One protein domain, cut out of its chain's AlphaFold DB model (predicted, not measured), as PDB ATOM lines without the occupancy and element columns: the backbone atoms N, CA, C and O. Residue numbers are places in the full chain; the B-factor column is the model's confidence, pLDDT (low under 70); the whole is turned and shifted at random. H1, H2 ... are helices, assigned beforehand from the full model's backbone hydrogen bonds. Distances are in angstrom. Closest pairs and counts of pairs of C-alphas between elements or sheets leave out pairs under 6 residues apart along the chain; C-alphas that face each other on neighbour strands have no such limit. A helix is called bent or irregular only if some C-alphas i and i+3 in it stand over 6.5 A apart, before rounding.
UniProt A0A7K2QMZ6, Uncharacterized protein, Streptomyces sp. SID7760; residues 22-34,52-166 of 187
ATOM      1  N   ALA A  22     -45.854  39.785  -7.596       75.69
ATOM      2  CA  ALA A  22     -46.757  39.151  -8.548       75.69
ATOM      3  C   ALA A  22     -47.076  40.092  -9.716       75.69
ATOM      4  O   ALA A  22     -47.046  39.665 -10.872       75.69
ATOM      5  N   GLN A  23     -47.288  41.380  -9.439       78.00
ATOM      6  CA  GLN A  23     -47.489  42.422 -10.441       78.00
ATOM      7  C   GLN A  23     -46.233  42.605 -11.305       78.00
ATOM      8  O   GLN A  23     -46.346  42.721 -12.525       78.00
ATOM      9  N   LEU A  24     -45.028  42.562 -10.721       78.50
ATOM     10  CA  LEU A  24     -43.783  42.596 -11.502       78.50
ATOM     11  C   LEU A  24     -43.585  41.334 -12.350       78.50
ATOM     12  O   LEU A  24     -43.120  41.435 -13.484       78.50
ATOM     13  N   ALA A  25     -43.956  40.156 -11.843       80.75
ATOM     14  CA  ALA A  25     -43.914  38.915 -12.613       80.75
ATOM     15  C   ALA A  25     -44.963  38.896 -13.746       80.75
ATOM     16  O   ALA A  25     -44.704  38.365 -14.828       80.75
ATOM     17  N   GLU A  26     -46.147  39.477 -13.532       85.88
ATOM     18  CA  GLU A  26     -47.164  39.673 -14.575       85.88
ATOM     19  C   GLU A  26     -46.678  40.642 -15.649       85.88
ATOM     20  O   GLU A  26     -46.757  40.318 -16.836       85.88
ATOM     21  N   LEU A  27     -46.077  41.763 -15.245       86.31
ATOM     22  CA  LEU A  27     -45.466  42.710 -16.167       86.31
ATOM     23  C   LEU A  27     -44.326  42.059 -16.962       86.31
ATOM     24  O   LEU A  27     -44.257  42.228 -18.176       86.31
ATOM     25  N   GLU A  28     -43.466  41.256 -16.326       86.31
ATOM     26  CA  GLU A  28     -42.418  40.503 -17.027       86.31
ATOM     27  C   GLU A  28     -43.019  39.575 -18.092       86.31
ATOM     28  O   GLU A  28     -42.561  39.569 -19.240       86.31
ATOM     29  N   ARG A  29     -44.050  38.797 -17.735       88.62
ATOM     30  CA  ARG A  29     -44.737  37.894 -18.670       88.62
ATOM     31  C   ARG A  29     -45.328  38.656 -19.851       88.62
ATOM     32  O   ARG A  29     -45.150  38.221 -20.989       88.62
ATOM     33  N   PHE A  30     -45.974  39.792 -19.592       90.62
ATOM     34  CA  PHE A  30     -46.512  40.656 -20.637       90.62
ATOM     35  C   PHE A  30     -45.409  41.149 -21.581       90.62
ATOM     36  O   PHE A  30     -45.477  40.900 -22.784       90.62
ATOM     37  N   VAL A  31     -44.343  41.748 -21.044       87.69
ATOM     38  CA  VAL A  31     -43.210  42.273 -21.827       87.69
ATOM     39  C   VAL A  31     -42.594  41.168 -22.693       87.69
ATOM     40  O   VAL A  31     -42.296  41.379 -23.868       87.69
ATOM     41  N   ARG A  32     -42.448  39.953 -22.150       87.50
ATOM     42  CA  ARG A  32     -41.907  38.797 -22.885       87.50
ATOM     43  C   ARG A  32     -42.814  38.277 -23.995       87.50
ATOM     44  O   ARG A  32     -42.281  37.611 -24.887       87.50
ATOM     45  N   SER A  33     -44.121  38.526 -23.910       90.81
ATOM     46  CA  SER A  33     -45.115  38.099 -24.902       90.81
ATOM     47  C   SER A  33     -45.113  38.967 -26.164       90.81
ATOM     48  O   SER A  33     -45.572  38.516 -27.212       90.81
ATOM     49  N   LEU A  34     -44.567  40.186 -26.086       88.94
ATOM     50  CA  LEU A  34     -44.519  41.100 -27.220       88.94
ATOM     51  C   LEU A  34     -43.544  40.600 -28.305       88.94
ATOM     52  O   LEU A  34     -42.483  40.047 -27.982       88.94
ATOM     53  N   THR A  52     -13.132  54.269 -22.343       74.12
ATOM     54  CA  THR A  52     -12.642  52.899 -22.476       74.12
ATOM     55  C   THR A  52     -12.960  52.164 -21.174       74.12
ATOM     56  O   THR A  52     -12.527  52.622 -20.116       74.12
ATOM     57  N   PRO A  53     -13.748  51.072 -21.203       75.44
ATOM     58  CA  PRO A  53     -13.955  50.249 -20.017       75.44
ATOM     59  C   PRO A  53     -12.621  49.728 -19.477       75.44
ATOM     60  O   PRO A  53     -11.707  49.460 -20.257       75.44
ATOM     61  N   ALA A  54     -12.530  49.541 -18.164       82.19
ATOM     62  CA  ALA A  54     -11.357  48.946 -17.544       82.19
ATOM     63  C   ALA A  54     -11.115  47.534 -18.103       82.19
ATOM     64  O   ALA A  54     -12.048  46.741 -18.252       82.19
ATOM     65  N   GLU A  55      -9.852  47.210 -18.375       83.69
ATOM     66  CA  GLU A  55      -9.439  45.875 -18.825       83.69
ATOM     67  C   GLU A  55      -9.230  44.903 -17.651       83.69
ATOM     68  O   GLU A  55      -9.250  43.687 -17.831       83.69
ATOM     69  N   SER A  56      -9.060  45.428 -16.434       82.62
ATOM     70  CA  SER A  56      -8.885  44.646 -15.207       82.62
ATOM     71  C   SER A  56      -9.520  45.333 -13.988       82.62
ATOM     72  O   SER A  56      -9.993  46.469 -14.064       82.62
ATOM     73  N   GLY A  57      -9.572  44.628 -12.855       86.81
ATOM     74  CA  GLY A  57     -10.135  45.146 -11.606       86.81
ATOM     75  C   GLY A  57     -11.669  45.182 -11.568       86.81
ATOM     76  O   GLY A  57     -12.356  44.582 -12.396       86.81
ATOM     77  N   LEU A  58     -12.223  45.879 -10.572       89.50
ATOM     78  CA  LEU A  58     -13.668  45.882 -10.296       89.50
ATOM     79  C   LEU A  58     -14.495  46.503 -11.431       89.50
ATOM     80  O   LEU A  58     -15.589  46.020 -11.717       89.50
ATOM     81  N   GLY A  59     -13.972  47.528 -12.111       88.94
ATOM     82  CA  GLY A  59     -14.639  48.126 -13.272       88.94
ATOM     83  C   GLY A  59     -14.811  47.133 -14.426       88.94
ATOM     84  O   GLY A  59     -15.885  47.059 -15.026       88.94
ATOM     85  N   ALA A  60     -13.800  46.289 -14.665       88.62
ATOM     86  CA  ALA A  60     -13.858  45.231 -15.671       88.62
ATOM     87  C   ALA A  60     -14.879  44.146 -15.295       88.62
ATOM     88  O   ALA A  60     -15.673  43.729 -16.141       88.62
ATOM     89  N   VAL A  61     -14.912  43.737 -14.019       89.75
ATOM     90  CA  VAL A  61     -15.905  42.782 -13.494       89.75
ATOM     91  C   VAL A  61     -17.322  43.328 -13.668       89.75
ATOM     92  O   VAL A  61     -18.180  42.636 -14.215       89.75
ATOM     93  N   LEU A  62     -17.570  44.580 -13.272       89.50
ATOM     94  CA  LEU A  62     -18.875  45.219 -13.435       89.50
ATOM     95  C   LEU A  62     -19.292  45.281 -14.907       89.50
ATOM     96  O   LEU A  62     -20.416  44.907 -15.242       89.50
ATOM     97  N   ASN A  63     -18.392  45.719 -15.791       87.56
ATOM     98  CA  ASN A  63     -18.663  45.769 -17.223       87.56
ATOM     99  C   ASN A  63     -18.996  44.373 -17.780       87.56
ATOM    100  O   ASN A  63     -19.945  44.223 -18.548       87.56
ATOM    101  N   GLY A  64     -18.275  43.338 -17.342       84.06
ATOM    102  CA  GLY A  64     -18.574  41.944 -17.669       84.06
ATOM    103  C   GLY A  64     -19.967  41.510 -17.208       84.06
ATOM    104  O   GLY A  64     -20.718  40.936 -17.993       84.06
ATOM    105  N   LEU A  65     -20.361  41.840 -15.972       84.19
ATOM    106  CA  LEU A  65     -21.695  41.533 -15.441       84.19
ATOM    107  C   LEU A  65     -22.813  42.221 -16.237       84.19
ATOM    108  O   LEU A  65     -23.804  41.573 -16.570       84.19
ATOM    109  N   ILE A  66     -22.641  43.500 -16.582       81.06
ATOM    110  CA  ILE A  66     -23.593  44.263 -17.406       81.06
ATOM    111  C   ILE A  66     -23.757  43.593 -18.779       81.06
ATOM    112  O   ILE A  66     -24.878  43.311 -19.210       81.06
ATOM    113  N   ARG A  67     -22.637  43.261 -19.436       78.88
ATOM    114  CA  ARG A  67     -22.636  42.619 -20.759       78.88
ATOM    115  C   ARG A  67     -23.218  41.210 -20.732       78.88
ATOM    116  O   ARG A  67     -23.978  40.862 -21.631       78.88
ATOM    117  N   ASN A  68     -22.947  40.427 -19.687       75.25
ATOM    118  CA  ASN A  68     -23.527  39.092 -19.500       75.25
ATOM    119  C   ASN A  68     -25.056  39.126 -19.372       75.25
ATOM    120  O   ASN A  68     -25.723  38.137 -19.665       75.25
ATOM    121  N   ARG A  69     -25.628  40.261 -18.955       72.12
ATOM    122  CA  ARG A  69     -27.083  40.468 -18.921       72.12
ATOM    123  C   ARG A  69     -27.656  41.024 -20.227       72.12
ATOM    124  O   ARG A  69     -28.869  41.182 -20.330       72.12
ATOM    125  N   GLY A  70     -26.816  41.220 -21.245       68.56
ATOM    126  CA  GLY A  70     -27.218  41.685 -22.572       68.56
ATOM    127  C   GLY A  70     -27.361  43.200 -22.678       68.56
ATOM    128  O   GLY A  70     -27.967  43.674 -23.633       68.56
ATOM    129  N   PHE A  71     -26.819  43.955 -21.718       73.62
ATOM    130  CA  PHE A  71     -26.858  45.414 -21.721       73.62
ATOM    131  C   PHE A  71     -25.516  46.016 -22.135       73.62
ATOM    132  O   PHE A  71     -24.446  45.438 -21.921       73.62
ATOM    133  N   SER A  72     -25.571  47.250 -22.625       75.56
ATOM    134  CA  SER A  72     -24.457  48.189 -22.548       75.56
ATOM    135  C   SER A  72     -24.696  49.239 -21.476       75.56
ATOM    136  O   SER A  72     -25.828  49.508 -21.084       75.56
ATOM    137  N   VAL A  73     -23.636  49.940 -21.074       77.06
ATOM    138  CA  VAL A  73     -23.752  51.099 -20.171       77.06
ATOM    139  C   VAL A  73     -24.703  52.180 -20.715       77.06
ATOM    140  O   VAL A  73     -25.255  52.960 -19.947       77.06
ATOM    141  N   ARG A  74     -24.911  52.249 -22.040       71.81
ATOM    142  CA  ARG A  74     -25.837  53.210 -22.666       71.81
ATOM    143  C   ARG A  74     -27.296  52.756 -22.627       71.81
ATOM    144  O   ARG A  74     -28.168  53.611 -22.724       71.81
ATOM    145  N   GLU A  75     -27.527  51.452 -22.528       66.69
ATOM    146  CA  GLU A  75     -28.847  50.806 -22.586       66.69
ATOM    147  C   GLU A  75     -29.311  50.304 -21.225       66.69
ATOM    148  O   GLU A  75     -30.434  49.818 -21.102       66.69
ATOM    149  N   LEU A  76     -28.463  50.411 -20.198       69.25
ATOM    150  CA  LEU A  76     -28.923  50.229 -18.837       69.25
ATOM    151  C   LEU A  76     -30.064  51.225 -18.589       69.25
ATOM    152  O   LEU A  76     -29.878  52.426 -18.826       69.25
ATOM    153  N   PRO A  77     -31.232  50.757 -18.116       57.84
ATOM    154  CA  PRO A  77     -32.280  51.661 -17.660       57.84
ATOM    155  C   PRO A  77     -31.685  52.604 -16.605       57.84
ATOM    156  O   PRO A  77     -30.737  52.226 -15.914       57.84
ATOM    157  N   PHE A  78     -32.193  53.837 -16.490       59.12
ATOM    158  CA  PHE A  78     -31.704  54.803 -15.498       59.12
ATOM    159  C   PHE A  78     -31.949  54.270 -14.076       59.12
ATOM    160  O   PHE A  78     -32.980  54.509 -13.456       59.12
ATOM    161  N   VAL A  79     -30.987  53.508 -13.568       61.12
ATOM    162  CA  VAL A  79     -31.004  52.833 -12.272       61.12
ATOM    163  C   VAL A  79     -30.646  53.797 -11.160       61.12
ATOM    164  O   VAL A  79     -29.573  53.669 -10.605       61.12
ATOM    165  N   ALA A  80     -31.454  54.817 -10.868       68.38
ATOM    166  CA  ALA A  80     -31.151  55.823  -9.827       68.38
ATOM    167  C   ALA A  80     -29.719  56.435  -9.883       68.38
ATOM    168  O   ALA A  80     -29.277  57.108  -8.954       68.38
ATOM    169  N   LEU A  81     -28.987  56.207 -10.977       75.69
ATOM    170  CA  LEU A  81     -27.595  56.546 -11.210       75.69
ATOM    171  C   LEU A  81     -27.538  57.258 -12.550       75.69
ATOM    172  O   LEU A  81     -28.169  56.853 -13.533       75.69
ATOM    173  N   SER A  82     -26.746  58.323 -12.602       80.19
ATOM    174  CA  SER A  82     -26.499  59.013 -13.856       80.19
ATOM    175  C   SER A  82     -25.651  58.143 -14.783       80.19
ATOM    176  O   SER A  82     -24.797  57.361 -14.352       80.19
ATOM    177  N   ARG A  83     -25.801  58.353 -16.092       80.44
ATOM    178  CA  ARG A  83     -24.946  57.709 -17.094       80.44
ATOM    179  C   ARG A  83     -23.457  58.011 -16.870       80.44
ATOM    180  O   ARG A  83     -22.632  57.134 -17.100       80.44
ATOM    181  N   SER A  84     -23.098  59.211 -16.403       81.81
ATOM    182  CA  SER A  84     -21.708  59.541 -16.052       81.81
ATOM    183  C   SER A  84     -21.188  58.708 -14.878       81.81
ATOM    184  O   SER A  84     -20.041  58.272 -14.915       81.81
ATOM    185  N   THR A  85     -22.040  58.418 -13.891       86.88
ATOM    186  CA  THR A  85     -21.690  57.550 -12.758       86.88
ATOM    187  C   THR A  85     -21.410  56.130 -13.235       86.88
ATOM    188  O   THR A  85     -20.374  55.571 -12.893       86.88
ATOM    189  N   LEU A  86     -22.270  55.577 -14.097       86.81
ATOM    190  CA  LEU A  86     -22.065  54.243 -14.668       86.81
ATOM    191  C   LEU A  86     -20.784  54.157 -15.510       86.81
ATOM    192  O   LEU A  86     -20.051  53.181 -15.394       86.81
ATOM    193  N   HIS A  87     -20.481  55.183 -16.316       86.81
ATOM    194  CA  HIS A  87     -19.220  55.246 -17.070       86.81
ATOM    195  C   HIS A  87     -18.000  55.277 -16.147       86.81
ATOM    196  O   HIS A  87     -17.060  54.523 -16.378       86.81
ATOM    197  N   GLY A  88     -18.032  56.075 -15.075       88.06
ATOM    198  CA  GLY A  88     -16.962  56.083 -14.073       88.06
ATOM    199  C   GLY A  88     -16.781  54.719 -13.400       88.06
ATOM    200  O   GLY A  88     -15.662  54.234 -13.274       88.06
ATOM    201  N   MET A  89     -17.887  54.052 -13.058       90.94
ATOM    202  CA  MET A  89     -17.875  52.719 -12.448       90.94
ATOM    203  C   MET A  89     -17.347  51.612 -13.372       90.94
ATOM    204  O   MET A  89     -16.881  50.595 -12.878       90.94
ATOM    205  N   VAL A  90     -17.428  51.738 -14.700       90.12
ATOM    206  CA  VAL A  90     -16.841  50.722 -15.600       90.12
ATOM    207  C   VAL A  90     -15.422  51.060 -16.044       90.12
ATOM    208  O   VAL A  90     -14.700  50.153 -16.446       90.12
ATOM    209  N   ALA A  91     -15.023  52.333 -15.998       86.25
ATOM    210  CA  ALA A  91     -13.721  52.791 -16.475       86.25
ATOM    211  C   ALA A  91     -12.647  52.798 -15.378       86.25
ATOM    212  O   ALA A  91     -11.531  52.362 -15.632       86.25
ATOM    213  N   ASP A  92     -12.976  53.271 -14.174       83.56
ATOM    214  CA  ASP A  92     -12.009  53.415 -13.079       83.56
ATOM    215  C   ASP A  92     -12.713  53.384 -11.714       83.56
ATOM    216  O   ASP A  92     -12.902  54.396 -11.031       83.56
ATOM    217  N   TRP A  93     -13.192  52.199 -11.325       87.06
ATOM    218  CA  TRP A  93     -13.973  52.055 -10.097       87.06
ATOM    219  C   TRP A  93     -13.107  51.881  -8.852       87.06
ATOM    220  O   TRP A  93     -12.956  50.785  -8.302       87.06
ATOM    221  N   GLY A  94     -12.556  52.996  -8.385       80.81
ATOM    222  CA  GLY A  94     -11.797  53.067  -7.139       80.81
ATOM    223  C   GLY A  94     -12.656  52.956  -5.865       80.81
ATOM    224  O   GLY A  94     -13.891  52.883  -5.925       80.81
ATOM    225  N   PRO A  95     -12.018  52.890  -4.680       81.81
ATOM    226  CA  PRO A  95     -12.700  52.983  -3.390       81.81
ATOM    227  C   PRO A  95     -13.507  54.278  -3.283       81.81
ATOM    228  O   PRO A  95     -13.002  55.359  -3.571       81.81
ATOM    229  N   SER A  96     -14.769  54.176  -2.874       82.50
ATOM    230  CA  SER A  96     -15.661  55.329  -2.739       82.50
ATOM    231  C   SER A  96     -16.686  55.086  -1.633       82.50
ATOM    232  O   SER A  96     -17.232  53.982  -1.555       82.50
ATOM    233  N   PRO A  97     -17.031  56.104  -0.820       80.00
ATOM    234  CA  PRO A  97     -18.090  55.981   0.186       80.00
ATOM    235  C   PRO A  97     -19.460  55.658  -0.438       80.00
ATOM    236  O   PRO A  97     -20.346  55.122   0.229       80.00
ATOM    237  N   HIS A  98     -19.633  55.938  -1.732       83.69
ATOM    238  CA  HIS A  98     -20.870  55.683  -2.463       83.69
ATOM    239  C   HIS A  98     -20.946  54.279  -3.062       83.69
ATOM    240  O   HIS A  98     -22.005  53.898  -3.555       83.69
ATOM    241  N   ARG A  99     -19.871  53.486  -3.006       86.81
ATOM    242  CA  ARG A  99     -19.789  52.199  -3.705       86.81
ATOM    243  C   ARG A  99     -20.887  51.220  -3.293       86.81
ATOM    244  O   ARG A  99     -21.505  50.607  -4.156       86.81
ATOM    245  N   ARG A 100     -21.213  51.135  -2.000       85.62
ATOM    246  CA  ARG A 100     -22.328  50.306  -1.505       85.62
ATOM    247  C   ARG A 100     -23.681  50.723  -2.089       85.62
ATOM    248  O   ARG A 100     -24.476  49.866  -2.459       85.62
ATOM    249  N   HIS A 101     -23.920  52.026  -2.238       82.50
ATOM    250  CA  HIS A 101     -25.133  52.557  -2.870       82.50
ATOM    251  C   HIS A 101     -25.131  52.322  -4.390       82.50
ATOM    252  O   HIS A 101     -26.151  51.974  -4.970       82.50
ATOM    253  N   GLN A 102     -23.976  52.443  -5.041       87.25
ATOM    254  CA  GLN A 102     -23.821  52.144  -6.465       87.25
ATOM    255  C   GLN A 102     -24.085  50.661  -6.765       87.25
ATOM    256  O   GLN A 102     -24.851  50.342  -7.668       87.25
ATOM    257  N   LEU A 103     -23.508  49.750  -5.975       85.62
ATOM    258  CA  LEU A 103     -23.764  48.309  -6.064       85.62
ATOM    259  C   LEU A 103     -25.235  47.987  -5.796       85.62
ATOM    260  O   LEU A 103     -25.828  47.194  -6.520       85.62
ATOM    261  N   TRP A 104     -25.839  48.642  -4.805       81.88
ATOM    262  CA  TRP A 104     -27.268  48.516  -4.530       81.88
ATOM    263  C   TRP A 104     -28.135  48.870  -5.741       81.88
ATOM    264  O   TRP A 104     -28.962  48.054  -6.150       81.88
ATOM    265  N   ALA A 105     -27.916  50.038  -6.347       79.69
ATOM    266  CA  ALA A 105     -28.673  50.473  -7.518       79.69
ATOM    267  C   ALA A 105     -28.519  49.503  -8.705       79.69
ATOM    268  O   ALA A 105     -29.449  49.305  -9.487       79.69
ATOM    269  N   MET A 106     -27.361  48.844  -8.807       81.00
ATOM    270  CA  MET A 106     -27.074  47.861  -9.848       81.00
ATOM    271  C   MET A 106     -27.648  46.469  -9.561       81.00
ATOM    272  O   MET A 106     -27.996  45.772 -10.510       81.00
ATOM    273  N   ALA A 107     -27.772  46.046  -8.300       77.88
ATOM    274  CA  ALA A 107     -28.138  44.673  -7.936       77.88
ATOM    275  C   ALA A 107     -29.469  44.221  -8.557       77.88
ATOM    276  O   ALA A 107     -29.539  43.142  -9.148       77.88
ATOM    277  N   GLY A 108     -30.494  45.077  -8.504       70.25
ATOM    278  CA  GLY A 108     -31.812  44.784  -9.070       70.25
ATOM    279  C   GLY A 108     -31.773  44.587 -10.585       70.25
ATOM    280  O   GLY A 108     -32.294  43.596 -11.089       70.25
ATOM    281  N   VAL A 109     -31.095  45.479 -11.313       69.69
ATOM    282  CA  VAL A 109     -31.006  45.422 -12.785       69.69
ATOM    283  C   VAL A 109     -30.073  44.344 -13.281       69.69
ATOM    284  O   VAL A 109     -30.357  43.680 -14.277       69.69
ATOM    285  N   LEU A 110     -29.000  44.100 -12.542       74.06
ATOM    286  CA  LEU A 110     -28.185  42.931 -12.774       74.06
ATOM    287  C   LEU A 110     -28.927  41.662 -12.380       74.06
ATOM    288  O   LEU A 110     -28.472  40.617 -12.795       74.06
ATOM    289  N   GLY A 111     -30.031  41.695 -11.629       68.38
ATOM    290  CA  GLY A 111     -30.736  40.504 -11.158       68.38
ATOM    291  C   GLY A 111     -29.851  39.619 -10.277       68.38
ATOM    292  O   GLY A 111     -29.802  38.406 -10.490       68.38
ATOM    293  N   TRP A 112     -29.107  40.241  -9.362       71.44
ATOM    294  CA  TRP A 112     -28.268  39.603  -8.342       71.44
ATOM    295  C   TRP A 112     -28.824  39.900  -6.949       71.44
ATOM    296  O   TRP A 112     -29.451  40.939  -6.736       71.44
ATOM    297  N   GLN A 113     -28.562  39.013  -5.986       73.44
ATOM    298  CA  GLN A 113     -28.768  39.366  -4.584       73.44
ATOM    299  C   GLN A 113     -27.713  40.389  -4.156       73.44
ATOM    300  O   GLN A 113     -26.562  40.337  -4.597       73.44
ATOM    301  N   LEU A 114     -28.102  41.328  -3.292       78.44
ATOM    302  CA  LEU A 114     -27.204  42.393  -2.850       78.44
ATOM    303  C   LEU A 114     -25.998  41.847  -2.069       78.44
ATOM    304  O   LEU A 114     -24.887  42.330  -2.259       78.44
ATOM    305  N   SER A 115     -26.213  40.825  -1.237       78.06
ATOM    306  CA  SER A 115     -25.165  40.131  -0.477       78.06
ATOM    307  C   SER A 115     -24.121  39.483  -1.385       78.06
ATOM    308  O   SER A 115     -22.925  39.674  -1.176       78.06
ATOM    309  N   ASP A 116     -24.565  38.778  -2.427       79.62
ATOM    310  CA  ASP A 116     -23.679  38.114  -3.389       79.62
ATOM    311  C   ASP A 116     -22.854  39.142  -4.161       79.62
ATOM    312  O   ASP A 116     -21.646  38.989  -4.347       79.62
ATOM    313  N   LEU A 117     -23.502  40.234  -4.575       83.56
ATOM    314  CA  LEU A 117     -22.824  41.321  -5.261       83.56
ATOM    315  C   LEU A 117     -21.788  41.987  -4.339       83.56
ATOM    316  O   LEU A 117     -20.670  42.251  -4.761       83.56
ATOM    317  N   PHE A 118     -22.102  42.211  -3.064       87.06
ATOM    318  CA  PHE A 118     -21.144  42.769  -2.106       87.06
ATOM    319  C   PHE A 118     -19.939  41.847  -1.900       87.06
ATOM    320  O   PHE A 118     -18.809  42.330  -1.907       87.06
ATOM    321  N   ALA A 119     -20.156  40.532  -1.814       86.88
ATOM    322  CA  ALA A 119     -19.079  39.554  -1.696       86.88
ATOM    323  C   ALA A 119     -18.129  39.583  -2.907       86.88
ATOM    324  O   ALA A 119     -16.914  39.627  -2.730       86.88
ATOM    325  N   VAL A 120     -18.668  39.633  -4.132       87.88
ATOM    326  CA  VAL A 120     -17.861  39.724  -5.367       87.88
ATOM    327  C   VAL A 120     -17.024  41.003  -5.409       87.88
ATOM    328  O   VAL A 120     -15.885  40.982  -5.871       87.88
ATOM    329  N   PHE A 121     -17.575  42.116  -4.924       89.12
ATOM    330  CA  PHE A 121     -16.913  43.421  -4.952       89.12
ATOM    331  C   PHE A 121     -16.113  43.743  -3.679       89.12
ATOM    332  O   PHE A 121     -15.554  44.836  -3.578       89.12
ATOM    333  N   GLY A 122     -16.018  42.800  -2.733       87.50
ATOM    334  CA  GLY A 122     -15.259  42.959  -1.492       87.50
ATOM    335  C   GLY A 122     -15.832  44.012  -0.538       87.50
ATOM    336  O   GLY A 122     -15.088  44.581   0.258       87.50
ATOM    337  N   GLU A 123     -17.132  44.298  -0.623       87.75
ATOM    338  CA  GLU A 123     -17.800  45.275   0.233       87.75
ATOM    339  C   GLU A 123     -18.418  44.612   1.471       87.75
ATOM    340  O   GLU A 123     -19.041  43.552   1.365       87.75
ATOM    341  N   PRO A 124     -18.309  45.234   2.659       84.00
ATOM    342  CA  PRO A 124     -18.913  44.693   3.864       84.00
ATOM    343  C   PRO A 124     -20.440  44.764   3.766       84.00
ATOM    344  O   PRO A 124     -21.033  45.844   3.648       84.00
ATOM    345  N   TYR A 125     -21.081  43.601   3.848       78.75
ATOM    346  CA  TYR A 125     -22.528  43.498   3.972       78.75
ATOM    347  C   TYR A 125     -22.931  43.611   5.443       78.75
ATOM    348  O   TYR A 125     -22.429  42.876   6.290       78.75
ATOM    349  N   SER A 126     -23.844  44.535   5.740       77.00
ATOM    350  CA  SER A 126     -24.521  44.609   7.033       77.00
ATOM    351  C   SER A 126     -26.021  44.432   6.807       77.00
ATOM    352  O   SER A 126     -26.569  45.118   5.941       77.00
ATOM    353  N   PRO A 127     -26.705  43.589   7.598       67.62
ATOM    354  CA  PRO A 127     -28.164  43.517   7.603       67.62
ATOM    355  C   PRO A 127     -28.845  44.859   7.919       67.62
ATOM    356  O   PRO A 127     -30.004  45.047   7.557       67.62
ATOM    357  N   ASP A 128     -28.146  45.799   8.562       71.31
ATOM    358  CA  ASP A 128     -28.658  47.142   8.875       71.31
ATOM    359  C   ASP A 128     -28.598  48.085   7.666       71.31
ATOM    360  O   ASP A 128     -29.271  49.116   7.621       71.31
ATOM    361  N   PHE A 129     -27.810  47.732   6.647       70.69
ATOM    362  CA  PHE A 129     -27.800  48.434   5.373       70.69
ATOM    363  C   PHE A 129     -29.030  48.005   4.561       70.69
ATOM    364  O   PHE A 129     -28.991  47.040   3.797       70.69
ATOM    365  N   ARG A 130     -30.136  48.735   4.752       61.50
ATOM    366  CA  ARG A 130     -31.462  48.488   4.152       61.50
ATOM    367  C   ARG A 130     -31.831  49.542   3.094       61.50
ATOM    368  O   ARG A 130     -32.835  50.237   3.255       61.50
ATOM    369  N   PRO A 131     -31.040  49.745   2.026       63.34
ATOM    370  CA  PRO A 131     -31.474  50.637   0.963       63.34
ATOM    371  C   PRO A 131     -32.690  50.020   0.240       63.34
ATOM    372  O   PRO A 131     -32.813  48.793   0.202       63.34
ATOM    373  N   PRO A 132     -33.597  50.822  -0.341       58.12
ATOM    374  CA  PRO A 132     -34.782  50.310  -1.031       58.12
ATOM    375  C   PRO A 132     -34.402  49.469  -2.261       58.12
ATOM    376  O   PRO A 132     -34.182  49.985  -3.345       58.12
ATOM    377  N   VAL A 133     -34.239  48.153  -2.122       54.72
ATOM    378  CA  VAL A 133     -33.771  47.298  -3.226       54.72
ATOM    379  C   VAL A 133     -34.876  47.130  -4.267       54.72
ATOM    380  O   VAL A 133     -35.966  46.663  -3.952       54.72
ATOM    381  N   LEU A 134     -34.584  47.473  -5.526       60.69
ATOM    382  CA  LEU A 134     -35.401  47.021  -6.652       60.69
ATOM    383  C   LEU A 134     -35.288  45.497  -6.710       60.69
ATOM    384  O   LEU A 134     -34.186  44.973  -6.890       60.69
ATOM    385  N   CYS A 135     -36.392  44.770  -6.528       64.75
ATOM    386  CA  CYS A 135     -36.328  43.311  -6.572       64.75
ATOM    387  C   CYS A 135     -35.834  42.826  -7.948       64.75
ATOM    388  O   CYS A 135     -35.960  43.520  -8.961       64.75
ATOM    389  N   ARG A 136     -35.309  41.597  -8.014       66.00
ATOM    390  CA  ARG A 136     -34.802  41.016  -9.271       66.00
ATOM    391  C   ARG A 136     -35.821  41.014 -10.420       66.00
ATOM    392  O   ARG A 136     -35.406  41.041 -11.576       66.00
ATOM    393  N   HIS A 137     -37.128  41.001 -10.131       70.81
ATOM    394  CA  HIS A 137     -38.172  41.063 -11.160       70.81
ATOM    395  C   HIS A 137     -38.152  42.392 -11.917       70.81
ATOM    396  O   HIS A 137     -38.374  42.398 -13.122       70.81
ATOM    397  N   VAL A 138     -37.785  43.496 -11.259       72.44
ATOM    398  CA  VAL A 138     -37.574  44.786 -11.931       72.44
ATOM    399  C   VAL A 138     -36.484  44.651 -12.998       72.44
ATOM    400  O   VAL A 138     -36.676  45.060 -14.142       72.44
ATOM    401  N   GLY A 139     -35.363  44.004 -12.664       68.56
ATOM    402  CA  GLY A 139     -34.300  43.719 -13.630       68.56
ATOM    403  C   GLY A 139     -34.754  42.831 -14.784       68.56
ATOM    404  O   GLY A 139     -34.411  43.101 -15.933       68.56
ATOM    405  N   ARG A 140     -35.572  41.806 -14.511       74.62
ATOM    406  CA  ARG A 140     -36.117  40.924 -15.555       74.62
ATOM    407  C   ARG A 140     -37.084  41.643 -16.495       74.62
ATOM    408  O   ARG A 140     -36.995  41.429 -17.702       74.62
ATOM    409  N   VAL A 141     -37.949  42.515 -15.970       77.75
ATOM    410  CA  VAL A 141     -38.825  43.390 -16.768       77.75
ATOM    411  C   VAL A 141     -37.984  44.255 -17.704       77.75
ATOM    412  O   VAL A 141     -38.215  44.254 -18.912       77.75
ATOM    413  N   PHE A 142     -36.954  44.928 -17.180       74.75
ATOM    414  CA  PHE A 142     -36.073  45.753 -18.005       74.75
ATOM    415  C   PHE A 142     -35.327  44.942 -19.062       74.75
ATOM    416  O   PHE A 142     -35.291  45.342 -20.222       74.75
ATOM    417  N   GLN A 143     -34.777  43.783 -18.695       72.25
ATOM    418  CA  GLN A 143     -34.074  42.909 -19.630       72.25
ATOM    419  C   GLN A 143     -34.998  42.413 -20.750       72.25
ATOM    420  O   GLN A 143     -34.599  42.371 -21.913       72.25
ATOM    421  N   ALA A 144     -36.241  42.062 -20.416       78.19
ATOM    422  CA  ALA A 144     -37.240  41.655 -21.394       78.19
ATOM    423  C   ALA A 144     -37.659  42.807 -22.324       78.19
ATOM    424  O   ALA A 144     -38.046  42.540 -23.460       78.19
ATOM    425  N   ALA A 145     -37.552  44.061 -21.869       77.12
ATOM    426  CA  ALA A 145     -37.913  45.245 -22.640       77.12
ATOM    427  C   ALA A 145     -36.816  45.725 -23.610       77.12
ATOM    428  O   ALA A 145     -37.130  46.431 -24.564       77.12
ATOM    429  N   VAL A 146     -35.547  45.331 -23.419       75.19
ATOM    430  CA  VAL A 146     -34.417  45.730 -24.289       75.19
ATOM    431  C   VAL A 146     -34.673  45.520 -25.790       75.19
ATOM    432  O   VAL A 146     -34.398  46.439 -26.559       75.19
ATOM    433  N   PRO A 147     -35.175  44.360 -26.260       74.00
ATOM    434  CA  PRO A 147     -35.376  44.118 -27.690       74.00
ATOM    435  C   PRO A 147     -36.693  44.697 -28.241       74.00
ATOM    436  O   PRO A 147     -37.114  44.304 -29.332       74.00
ATOM    437  N   LEU A 148     -37.389  45.562 -27.498       75.38
ATOM    438  CA  LEU A 148     -38.674  46.120 -27.911       75.38
ATOM    439  C   LEU A 148     -38.512  47.422 -28.699       75.38
ATOM    440  O   LEU A 148     -37.637  48.244 -28.434       75.38
ATOM    441  N   ALA A 149     -39.406  47.635 -29.662       76.12
ATOM    442  CA  ALA A 149     -39.559  48.922 -30.324       76.12
ATOM    443  C   ALA A 149     -40.154  49.967 -29.366       76.12
ATOM    444  O   ALA A 149     -40.868  49.635 -28.421       76.12
ATOM    445  N   ALA A 150     -39.940  51.254 -29.654       72.38
ATOM    446  CA  ALA A 150     -40.471  52.344 -28.830       72.38
ATOM    447  C   ALA A 150     -41.999  52.265 -28.628       72.38
ATOM    448  O   ALA A 150     -42.485  52.511 -27.528       72.38
ATOM    449  N   SER A 151     -42.758  51.862 -29.654       73.94
ATOM    450  CA  SER A 151     -44.212  51.664 -29.551       73.94
ATOM    451  C   SER A 151     -44.588  50.569 -28.549       73.94
ATOM    452  O   SER A 151     -45.522  50.733 -27.775       73.94
ATOM    453  N   GLN A 152     -43.812  49.489 -28.509       80.69
ATOM    454  CA  GLN A 152     -44.013  48.367 -27.593       80.69
ATOM    455  C   GLN A 152     -43.614  48.731 -26.162       80.69
ATOM    456  O   GLN A 152     -44.252  48.294 -25.213       80.69
ATOM    457  N   VAL A 153     -42.607  49.592 -25.984       75.19
ATOM    458  CA  VAL A 153     -42.290  50.163 -24.666       75.19
ATOM    459  C   VAL A 153     -43.462  50.998 -24.144       75.19
ATOM    460  O   VAL A 153     -43.807  50.884 -22.972       75.19
ATOM    461  N   VAL A 154     -44.124  51.784 -25.001       71.62
ATOM    462  CA  VAL A 154     -45.343  52.525 -24.620       71.62
ATOM    463  C   VAL A 154     -46.475  51.573 -24.217       71.62
ATOM    464  O   VAL A 154     -47.190  51.852 -23.256       71.62
ATOM    465  N   GLU A 155     -46.630  50.430 -24.891       77.62
ATOM    466  CA  GLU A 155     -47.582  49.385 -24.482       77.62
ATOM    467  C   GLU A 155     -47.241  48.808 -23.099       77.62
ATOM    468  O   GLU A 155     -48.126  48.692 -22.253       77.62
ATOM    469  N   CYS A 156     -45.961  48.540 -22.821       80.56
ATOM    470  CA  CYS A 156     -45.505  48.102 -21.499       80.56
ATOM    471  C   CYS A 156     -45.785  49.138 -20.402       80.56
ATOM    472  O   CYS A 156     -46.123  48.752 -19.286       80.56
ATOM    473  N   VAL A 157     -45.670  50.438 -20.697       74.38
ATOM    474  CA  VAL A 157     -46.008  51.506 -19.740       74.38
ATOM    475  C   VAL A 157     -47.497  51.496 -19.410       74.38
ATOM    476  O   VAL A 157     -47.856  51.549 -18.240       74.38
ATOM    477  N   ARG A 158     -48.367  51.352 -20.414       75.75
ATOM    478  CA  ARG A 158     -49.821  51.264 -20.189       75.75
ATOM    479  C   ARG A 158     -50.200  50.034 -19.371       75.75
ATOM    480  O   ARG A 158     -51.073  50.108 -18.511       75.75
ATOM    481  N   GLU A 159     -49.541  48.909 -19.623       84.81
ATOM    482  CA  GLU A 159     -49.764  47.699 -18.835       84.81
ATOM    483  C   GLU A 159     -49.273  47.867 -17.394       84.81
ATOM    484  O   GLU A 159     -49.961  47.477 -16.452       84.81
ATOM    485  N   ALA A 160     -48.121  48.511 -17.208       77.88
ATOM    486  CA  ALA A 160     -47.622  48.873 -15.892       77.88
ATOM    487  C   ALA A 160     -48.638  49.761 -15.143       77.88
ATOM    488  O   ALA A 160     -48.978  49.462 -14.001       77.88
ATOM    489  N   GLU A 161     -49.197  50.788 -15.786       71.88
ATOM    490  CA  GLU A 161     -50.256  51.631 -15.208       71.88
ATOM    491  C   GLU A 161     -51.518  50.831 -14.841       71.88
ATOM    492  O   GLU A 161     -52.084  51.017 -13.763       71.88
ATOM    493  N   ARG A 162     -51.950  49.893 -15.694       82.00
ATOM    494  CA  ARG A 162     -53.096  49.010 -15.406       82.00
ATOM    495  C   ARG A 162     -52.846  48.135 -14.176       82.00
ATOM    496  O   ARG A 162     -53.759  47.918 -13.377       82.00
ATOM    497  N   LEU A 163     -51.638  47.589 -14.055       76.31
ATOM    498  CA  LEU A 163     -51.244  46.718 -12.951       76.31
ATOM    499  C   LEU A 163     -51.093  47.496 -11.644       76.31
ATOM    500  O   LEU A 163     -51.559  47.012 -10.612       76.31
ATOM    501  N   SER A 164     -50.524  48.703 -11.688       68.81
ATOM    502  CA  SER A 164     -50.336  49.562 -10.513       68.81
ATOM    503  C   SER A 164     -51.635  50.210 -10.022       68.81
ATOM    504  O   SER A 164     -51.788  50.450  -8.830       68.81
ATOM    505  N   ALA A 165     -52.626  50.421 -10.893       63.91
ATOM    506  CA  ALA A 165     -53.946  50.923 -10.502       63.91
ATOM    507  C   ALA A 165     -54.765  49.939  -9.633       63.91
ATOM    508  O   ALA A 165     -55.833  50.299  -9.141       63.91
ATOM    509  N   ARG A 166     -54.291  48.701  -9.421       55.06
ATOM    510  CA  ARG A 166     -54.953  47.681  -8.581       55.06
ATOM    511  C   ARG A 166     -54.654  47.791  -7.076       55.06
ATOM    512  O   ARG A 166     -55.007  46.879  -6.333       55.06
TER     513      ARG A 166
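AT A GLANCE: This is residues 22 to 34 and 52 to 166 of the 187 residues of an uncharacterized protein of Streptomyces sp. SID7760 (UniProt A0A7K2QMZ6). Look for two lobes side by side: in one, H1, H6 and H7 run roughly along one another, their centres making a triangle; in the other, two crossed pairs, H2 with H3 and H4 with H5, lie loosely over each other. The end of H4 packs on H6 and joins the lobes, while residues 122 to 135 loop back from H5 to H6. The printed part has 128 residues with seven named helices, H1 to H7 in chain order, and no named strand: the class is all helix. Helix packing is part aligned, part crossed, with 2 of 5 touching pairs at a shallow tilt. The whole is compact, with a radius of gyration of the C-alphas of 15.5 A and spans of 42 by 36 by 21 A.

HOW THE PARTS SIT: Start at H1, residues 22 to 33, which touches H6, residues 136 to 145, at a shallow tilt of 21 degrees, the same way; the closest C-alphas, those of Glu 28 and Val 141, are 4.6 A apart. H1 also touches H7, residues 150 to 164, at a shallow tilt of 24 degrees, opposite ways; the closest C-alphas are those of Gln 23 and Leu 163, 6.2 A. Next find H2, residues 57 to 68, which with residues 58 to 63 alone touches H3, residues 83 to 91, at a steep tilt of 63 degrees; the closest C-alphas are those of Gly 59 and Val 90, 4.1 A. H4, residues 99 to 110, touches H5, residues 114 to 121, at a steep tilt of 64 degrees, with C-alphas 107 and 114 closest at 5.7 A. With residues 107 to 110 alone H4 touches H6, where the closest C-alphas, those of Val 109 and Gly 139, are 3.8 A apart. H2 and H4 are close but not clearly touching, while H3 and H4 are near each other. Every O i to N i+4 pair is within hydrogen-bond range in H1, H2, H3, H5, H6 and H7; in H4 it is 6 of 8.

IN THESE COORDINATES: Find C-alpha 22 at (-46.757, 39.151, -8.548); from there H1 runs 16.5 A to residue 33. H2 spans 16.7 A, H3 12.3 A, H4 15.4 A, H5 10.6 A and H6 14.4 A. H4 is irregular, but only just: C-alphas 105 and 108 are 6.7 A apart. H7 runs 21.0 A and ends at C-alpha 164, (-50.336, 49.562, -10.513).

THE WHOLE: The two C-alphas farthest apart, those of Glu 55 and Arg 166, are 46.7 A apart. Residues 35 to 51 are not printed, and C-alphas 34 and 52 are 34.3 A apart across this cut. The links H2 to H3 and H5 to H6 are long, 14 residues each. Mean pLDDT of the printed part is 78.1; 21 residues are under 70, among them 75 to 80 and 130 to 136.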